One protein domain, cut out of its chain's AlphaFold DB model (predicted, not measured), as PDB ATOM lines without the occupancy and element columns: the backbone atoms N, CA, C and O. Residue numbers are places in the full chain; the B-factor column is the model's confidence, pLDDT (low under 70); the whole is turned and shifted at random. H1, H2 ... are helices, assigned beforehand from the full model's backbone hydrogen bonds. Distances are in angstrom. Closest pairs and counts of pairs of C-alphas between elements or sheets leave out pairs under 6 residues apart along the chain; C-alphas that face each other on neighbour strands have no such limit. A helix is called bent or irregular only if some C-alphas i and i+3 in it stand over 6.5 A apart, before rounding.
ATOM      1  N   GLU A 145     140.173 173.849 141.223       91.62
ATOM      2  CA  GLU A 145     141.222 173.150 140.481       91.62
ATOM      3  C   GLU A 145     142.609 173.341 141.110       91.62
ATOM      4  O   GLU A 145     143.384 172.384 141.172       91.62
ATOM      5  N   ASP A 146     142.905 174.536 141.638       88.94
ATOM      6  CA  ASP A 146     144.163 174.813 142.342       88.94
ATOM      7  C   ASP A 146     144.278 173.933 143.602       88.94
ATOM      8  O   ASP A 146     145.348 173.396 143.896       88.94
ATOM      9  N   ILE A 147     143.162 173.716 144.312       89.94
ATOM     10  CA  ILE A 147     143.101 172.857 145.506       89.94
ATOM     11  C   ILE A 147     143.329 171.394 145.128       89.94
ATOM     12  O   ILE A 147     144.134 170.718 145.768       89.94
ATOM     13  N   ILE A 148     142.645 170.910 144.085       91.44
ATOM     14  CA  ILE A 148     142.774 169.524 143.613       91.44
ATOM     15  C   ILE A 148     144.217 169.245 143.189       91.44
ATOM     16  O   ILE A 148     144.775 168.218 143.566       91.44
ATOM     17  N   SER A 149     144.850 170.181 142.474       91.75
ATOM     18  CA  SER A 149     146.231 170.027 141.997       91.75
ATOM     19  C   SER A 149     147.263 169.889 143.121       91.75
ATOM     20  O   SER A 149     148.317 169.291 142.919       91.75
ATOM     21  N   LYS A 150     146.957 170.419 144.312       91.38
ATOM     22  CA  LYS A 150     147.837 170.398 145.485       91.38
ATOM     23  C   LYS A 150     147.307 169.532 146.627       91.38
ATOM     24  O   LYS A 150     147.853 169.583 147.729       91.38
ATOM     25  N   TRP A 151     146.267 168.733 146.396       91.12
ATOM     26  CA  TRP A 151     145.600 167.971 147.454       91.12
ATOM     27  C   TRP A 151     146.549 167.009 148.183       91.12
ATOM     28  O   TRP A 151     146.527 166.924 149.413       91.12
ATOM     29  N   ASP A 152     147.451 166.370 147.440       92.19
ATOM     30  CA  ASP A 152     148.451 165.458 148.003       92.19
ATOM     31  C   ASP A 152     149.428 166.192 148.935       92.19
ATOM     32  O   ASP A 152     149.794 165.687 149.993       92.19
ATOM     33  N   VAL A 153     149.787 167.437 148.608       89.31
ATOM     34  CA  VAL A 153     150.653 168.285 149.445       89.31
ATOM     35  C   VAL A 153     149.907 168.787 150.684       89.31
ATOM     36  O   VAL A 153     150.479 168.860 151.770       89.31
ATOM     37  N   LEU A 154     148.619 169.118 150.546       88.19
ATOM     38  CA  LEU A 154     147.777 169.576 151.655       88.19
ATOM     39  C   LEU A 154     147.543 168.488 152.711       88.19
ATOM     40  O   LEU A 154     147.370 168.805 153.890       88.19
ATOM     41  N   THR A 155     147.504 167.226 152.281       90.56
ATOM     42  CA  THR A 155     147.154 166.075 153.125       90.56
ATOM     43  C   THR A 155     148.352 165.231 153.559       90.56
ATOM     44  O   THR A 155     148.199 164.386 154.441       90.56
ATOM     45  N   SER A 156     149.541 165.483 153.008       90.50
ATOM     46  CA  SER A 156     150.766 164.782 153.394       90.50
ATOM     47  C   SER A 156     151.293 165.225 154.762       90.50
ATOM     48  O   SER A 156     151.404 166.414 155.070       90.50
ATOM     49  N   PHE A 157     151.656 164.238 155.580       90.75
ATOM     50  CA  PHE A 157     152.348 164.423 156.859       90.75
ATOM     51  C   PHE A 157     153.842 164.070 156.783       90.75
ATOM     52  O   PHE A 157     154.571 164.331 157.741       90.75
ATOM     53  N   ASP A 158     154.289 163.514 155.655       89.94
ATOM     54  CA  ASP A 158     155.621 162.918 155.482       89.94
ATOM     55  C   ASP A 158     156.627 163.879 154.832       89.94
ATOM     56  O   ASP A 158     157.795 163.556 154.639       89.94
ATOM     57  N   ASP A 159     156.190 165.096 154.523       82.38
ATOM     58  CA  ASP A 159     156.997 166.145 153.899       82.38
ATOM     59  C   ASP A 159     157.967 166.853 154.866       82.38
ATOM     60  O   ASP A 159     158.624 167.827 154.496       82.38
ATOM     61  N   GLY A 160     158.025 166.411 156.127       86.00
ATOM     62  CA  GLY A 160     158.850 167.001 157.183       86.00
ATOM     63  C   GLY A 160     158.383 168.379 157.674       86.00
ATOM     64  O   GLY A 160     158.990 168.931 158.591       86.00
ATOM     65  N   ARG A 161     157.298 168.935 157.118       86.56
ATOM     66  CA  ARG A 161     156.732 170.247 157.490       86.56
ATOM     67  C   ARG A 161     155.572 170.130 158.476       86.56
ATOM     68  O   ARG A 161     154.946 171.136 158.818       86.56
ATOM     69  N   ALA A 162     155.269 168.918 158.938       89.00
ATOM     70  CA  ALA A 162     154.239 168.688 159.934       89.00
ATOM     71  C   ALA A 162     154.548 169.438 161.244       89.00
ATOM     72  O   ALA A 162     155.641 169.366 161.805       89.00
ATOM     73  N   THR A 163     153.549 170.149 161.757       87.25
ATOM     74  CA  THR A 163     153.642 170.970 162.969       87.25
ATOM     75  C   THR A 163     152.781 170.404 164.093       87.25
ATOM     76  O   THR A 163     151.833 169.651 163.867       87.25
ATOM     77  N   HIS A 164     153.099 170.783 165.332       88.06
ATOM     78  CA  HIS A 164     152.409 170.319 166.540       88.06
ATOM     79  C   HIS A 164     151.871 171.515 167.339       88.06
ATOM     80  O   HIS A 164     152.392 171.799 168.417       88.06
ATOM     81  N   PRO A 165     150.885 172.263 166.807       81.62
ATOM     82  CA  PRO A 165     150.434 173.501 167.429       81.62
ATOM     83  C   PRO A 165     149.837 173.229 168.815       81.62
ATOM     84  O   PRO A 165     148.912 172.427 168.966       81.62
ATOM     85  N   THR A 166     150.354 173.922 169.826       77.38
ATOM     86  CA  THR A 166     149.899 173.834 171.223       77.38
ATOM     87  C   THR A 166     149.082 175.050 171.654       77.38
ATOM     88  O   THR A 166     148.365 174.994 172.654       77.38
ATOM     89  N   SER A 167     149.128 176.132 170.873       75.94
ATOM     90  CA  SER A 167     148.367 177.358 171.107       75.94
ATOM     91  C   SER A 167     147.713 177.889 169.829       75.94
ATOM     92  O   SER A 167     148.152 177.612 168.711       75.94
ATOM     93  N   SER A 168     146.667 178.706 169.987       74.56
ATOM     94  CA  SER A 168     146.038 179.402 168.856       74.56
ATOM     95  C   SER A 168     147.023 180.313 168.117       74.56
ATOM     96  O   SER A 168     146.910 180.470 166.906       74.56
ATOM     97  N   ALA A 169     147.996 180.893 168.831       77.12
ATOM     98  CA  ALA A 169     149.023 181.750 168.248       77.12
ATOM     99  C   ALA A 169     149.947 180.961 167.306       77.12
ATOM    100  O   ALA A 169     150.109 181.347 166.153       77.12
ATOM    101  N   GLU A 170     150.466 179.810 167.749       77.88
ATOM    102  CA  GLU A 170     151.250 178.890 166.903       77.88
ATOM    103  C   GLU A 170     150.436 178.389 165.703       77.88
ATOM    104  O   GLU A 170     150.931 178.313 164.579       77.88
ATOM    105  N   GLY A 171     149.143 178.115 165.913       79.44
ATOM    106  CA  GLY A 171     148.225 177.764 164.834       79.44
ATOM    107  C   GLY A 171     148.128 178.848 163.753       79.44
ATOM    108  O   GLY A 171     148.039 178.515 162.570       79.44
ATOM    109  N   MET A 172     148.190 180.127 164.131       82.50
ATOM    110  CA  MET A 172     148.084 181.259 163.208       82.50
ATOM    111  C   MET A 172     149.401 181.647 162.525       82.50
ATOM    112  O   MET A 172     149.338 182.275 161.474       82.50
ATOM    113  N   GLN A 173     150.570 181.246 163.034       84.00
ATOM    114  CA  GLN A 173     151.871 181.643 162.463       84.00
ATOM    115  C   GLN A 173     152.005 181.327 160.966       84.00
ATOM    116  O   GLN A 173     152.371 182.198 160.185       84.00
ATOM    117  N   GLN A 174     151.651 180.107 160.548       80.50
ATOM    118  CA  GLN A 174     151.714 179.710 159.132       80.50
ATOM    119  C   GLN A 174     150.704 180.474 158.261       80.50
ATOM    120  O   GLN A 174     150.993 180.789 157.112       80.50
ATOM    121  N   ILE A 175     149.537 180.815 158.818       84.56
ATOM    122  CA  ILE A 175     148.508 181.598 158.116       84.56
ATOM    123  C   ILE A 175     149.000 183.033 157.920       84.56
ATOM    124  O   ILE A 175     148.882 183.578 156.828       84.56
ATOM    125  N   MET A 176     149.587 183.625 158.964       83.94
ATOM    126  CA  MET A 176     150.161 184.967 158.909       83.94
ATOM    127  C   MET A 176     151.338 185.036 157.935       83.94
ATOM    128  O   MET A 176     151.401 185.975 157.152       83.94
ATOM    129  N   GLY A 177     152.212 184.024 157.916       83.56
ATOM    130  CA  GLY A 177     153.306 183.940 156.943       83.56
ATOM    131  C   GLY A 177     152.821 183.871 155.491       83.56
ATOM    132  O   GLY A 177     153.469 184.408 154.599       83.56
ATOM    133  N   ASN A 178     151.644 183.288 155.241       86.19
ATOM    134  CA  ASN A 178     151.062 183.255 153.900       86.19
ATOM    135  C   ASN A 178     150.429 184.590 153.464       86.19
ATOM    136  O   ASN A 178     150.146 184.764 152.283       86.19
ATOM    137  N   LEU A 179     150.200 185.552 154.366       82.00
ATOM    138  CA  LEU A 179     149.616 186.848 153.980       82.00
ATOM    139  C   LEU A 179     150.527 187.644 153.037       82.00
ATOM    140  O   LEU A 179     150.049 188.441 152.232       82.00
ATOM    141  N   GLU A 180     151.833 187.404 153.114       80.50
ATOM    142  CA  GLU A 180     152.836 188.032 152.253       80.50
ATOM    143  C   GLU A 180     153.037 187.278 150.929       80.50
ATOM    144  O   GLU A 180     153.661 187.803 150.009       80.50
ATOM    145  N   ASN A 181     152.458 186.080 150.792       82.81
ATOM    146  CA  ASN A 181     152.519 185.282 149.574       82.81
ATOM    147  C   ASN A 181     151.632 185.911 148.487       82.81
ATOM    148  O   ASN A 181     150.398 185.825 148.525       82.81
ATOM    149  N   LYS A 182     152.273 186.580 147.528       80.88
ATOM    150  CA  LYS A 182     151.643 187.202 146.362       80.88
ATOM    151  C   LYS A 182     152.227 186.590 145.094       80.88
ATOM    152  O   LYS A 182     153.443 186.548 144.939       80.88
ATOM    153  N   ALA A 183     151.356 186.167 144.184       74.25
ATOM    154  CA  ALA A 183     151.741 185.683 142.867       74.25
ATOM    155  C   ALA A 183     152.403 186.816 142.082       74.25
ATOM    156  O   ALA A 183     151.969 187.975 142.161       74.25
ATOM    157  N   SER A 184     153.438 186.479 141.317       69.25
ATOM    158  CA  SER A 184     154.114 187.443 140.459       69.25
ATOM    159  C   SER A 184     153.209 187.880 139.294       69.25
ATOM    160  O   SER A 184     152.278 187.179 138.883       69.25
ATOM    161  N   ILE A 185     153.484 189.060 138.726       60.38
ATOM    162  CA  ILE A 185     152.734 189.595 137.571       60.38
ATOM    163  C   ILE A 185     152.838 188.641 136.364       60.38
ATOM    164  O   ILE A 185     151.880 188.494 135.605       60.38
ATOM    165  N   ALA A 186     153.969 187.941 136.222       57.78
ATOM    166  CA  ALA A 186     154.200 186.973 135.152       57.78
ATOM    167  C   ALA A 186     153.314 185.719 135.282       57.78
ATOM    168  O   ALA A 186     152.748 185.268 134.289       57.78
ATOM    169  N   GLU A 187     153.134 185.188 136.494       58.34
ATOM    170  CA  GLU A 187     152.295 184.003 136.734       58.34
ATOM    171  C   GLU A 187     150.812 184.307 136.505       58.34
ATOM    172  O   GLU A 187     150.113 183.542 135.842       58.34
ATOM    173  N   THR A 188     150.352 185.478 136.953       56.72
ATOM    174  CA  THR A 188     148.970 185.934 136.731       56.72
ATOM    175  C   THR A 188     148.657 186.075 135.233       56.72
ATOM    176  O   THR A 188     147.589 185.666 134.775       56.72
ATOM    177  N   ALA A 189     149.596 186.605 134.439       56.69
ATOM    178  CA  ALA A 189     149.419 186.792 132.997       56.69
ATOM    179  C   ALA A 189     149.357 185.464 132.217       56.69
ATOM    180  O   ALA A 189     148.536 185.317 131.308       56.69
ATOM    181  N   VAL A 190     150.186 184.481 132.588       60.88
ATOM    182  CA  VAL A 190     150.208 183.147 131.957       60.88
ATOM    183  C   VAL A 190     148.914 182.374 132.231       60.88
ATOM    184  O   VAL A 190     148.392 181.706 131.336       60.88
ATOM    185  N   GLU A 191     148.359 182.492 133.436       59.34
ATOM    186  CA  GLU A 191     147.108 181.821 133.806       59.34
ATOM    187  C   GLU A 191     145.897 182.435 133.087       59.34
ATOM    188  O   GLU A 191     145.090 181.712 132.505       59.34
ATOM    189  N   THR A 192     145.836 183.771 133.010       60.09
ATOM    190  CA  THR A 192     144.767 184.488 132.287       60.09
ATOM    191  C   THR A 192     144.736 184.092 130.804       60.09
ATOM    192  O   THR A 192     143.667 183.927 130.213       60.09
ATOM    193  N   ALA A 193     145.910 183.878 130.197       58.91
ATOM    194  CA  ALA A 193     146.026 183.388 128.826       58.91
ATOM    195  C   ALA A 193     145.560 181.923 128.674       58.91
ATOM    196  O   ALA A 193     144.940 181.571 127.667       58.91
ATOM    197  N   LYS A 194     145.810 181.071 129.679       60.56
ATOM    198  CA  LYS A 194     145.315 179.683 129.728       60.56
ATOM    199  C   LYS A 194     143.792 179.621 129.853       60.56
ATOM    200  O   LYS A 194     143.162 178.864 129.112       60.56
ATOM    201  N   ASP A 195     143.206 180.433 130.729       62.31
ATOM    202  CA  ASP A 195     141.756 180.496 130.933       62.31
ATOM    203  C   ASP A 195     141.035 181.033 129.694       62.31
ATOM    204  O   ASP A 195     140.041 180.451 129.250       62.31
ATOM    205  N   ALA A 196     141.591 182.067 129.053       57.62
ATOM    206  CA  ALA A 196     141.095 182.570 127.774       57.62
ATOM    207  C   ALA A 196     141.150 181.495 126.670       57.62
ATOM    208  O   ALA A 196     140.192 181.330 125.911       57.62
ATOM    209  N   GLY A 197     142.231 180.708 126.610       63.97
ATOM    210  CA  GLY A 197     142.368 179.597 125.663       63.97
ATOM    211  C   GLY A 197     141.375 178.452 125.907       63.97
ATOM    212  O   GLY A 197     140.857 177.866 124.953       63.97
ATOM    213  N   LYS A 198     141.063 178.148 127.172       65.88
ATOM    214  CA  LYS A 198     140.079 177.122 127.555       65.88
ATOM    215  C   LYS A 198     138.648 177.577 127.242       65.88
ATOM    216  O   LYS A 198     137.866 176.795 126.703       65.88
ATOM    217  N   ALA A 199     138.334 178.850 127.489       61.91
ATOM    218  CA  ALA A 199     137.047 179.458 127.151       61.91
ATOM    219  C   ALA A 199     136.808 179.549 125.633       61.91
ATOM    220  O   ALA A 199     135.676 179.379 125.180       61.91
ATOM    221  N   LEU A 200     137.862 179.780 124.840       58.31
ATOM    222  CA  LEU A 200     137.777 179.799 123.377       58.31
ATOM    223  C   LEU A 200     137.515 178.398 122.801       58.31
ATOM    224  O   LEU A 200     136.678 178.250 121.917       58.31
ATOM    225  N   LYS A 201     138.170 177.360 123.339       61.56
ATOM    226  CA  LYS A 201     137.952 175.960 122.926       61.56
ATOM    227  C   LYS A 201     136.586 175.396 123.319       61.56
ATOM    228  O   LYS A 201     136.158 174.432 122.711       61.56
ATOM    229  N   ALA A 202     135.913 175.968 124.318       62.59
ATOM    230  CA  ALA A 202     134.565 175.557 124.719       62.59
ATOM    231  C   ALA A 202     133.446 176.185 123.860       62.59
ATOM    232  O   ALA A 202     132.280 175.841 124.036       62.59
ATOM    233  N   LYS A 203     133.782 177.136 122.974       55.62
ATOM    234  CA  LYS A 203     132.845 177.836 122.075       55.62
ATOM    235  C   LYS A 203     132.954 177.403 120.602       55.62
ATOM    236  O   LYS A 203     132.225 177.947 119.777       55.62
TER     237      LYS A 203
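AT A GLANCE: This is residues 145 to 203 of the 204 residues of an uncharacterized protein of Rhizopogon vinicolor AM-OR11-026 (UniProt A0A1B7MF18). The printed part is an open hook of four helices round an empty middle: the two short helices H1 and H2 make one arm, the long stretch of residues 156 to 167 folds the chain back, and H3 and then H4 make the longer returning arm. No helix touches another, and H4, the longest, sticks out as the far end of that arm. The printed part has 59 residues with four named helices, in the order H1, H2, H3, H4, and no named strand; the class is all helix. It is extended, with a radius of gyration of the C-alphas of 16.9 A, and its C-alphas span 52 by 23 by 17 A along the three main axes.

HOW THE PARTS SIT: H1, residues 145 to 149, and H2, residues 151 to 155, meet only through their link, a tight one of 1 residue. A long link of 12 residues leads from H2 to H3, residues 168 to 178, and these two helices are apart. A short link of 6 residues leads from H3 to H4, residues 185 to 201, and these two are apart as well. H1 is apart from H3 and from H4, and H2 is apart from H4. In H1, H2 and H4 every O i to N i+4 pair is within hydrogen-bond range; in H3, 5 of 7 are.

IN THESE COORDINATES: H1 begins at C-alpha 145, at (141.222, 173.150, 140.481), and has 5 residues, as has H2. H3, from Ser 168 at (146.038, 179.402, 168.856) to Asn 178, is 16.2 A long between its first and last C-alphas. H3 is irregular, but only just: C-alphas 171 and 174 are 7.0 A apart. H4 is 24.9 A long from C-alpha 185 to C-alpha 201, which stands at (137.952, 175.960, 122.926).

THE WHOLE: The two C-alphas farthest apart, those of Thr 166 and Lys 203, are 52.2 A apart, while the C-alphas of Glu 145 and Lys 203, the first and last printed residues, are 20.8 A apart. Residues 145 to 162, of which 145 to 149 belong to H1 and 151 to 155 to H2, stand free. Residues 175 to 203, of which 175 to 178 belong to H3 and 185 to 201 to H4, stand free too. The C-alphas of residues 156 to 167, which hold no named element, lie 14 to 24 A from the mean of all C-alphas. The printed part has no cut. The mean pLDDT of the printed part is 76.7; residues 184 to 203 are under 70, and the mean over H4 is 60.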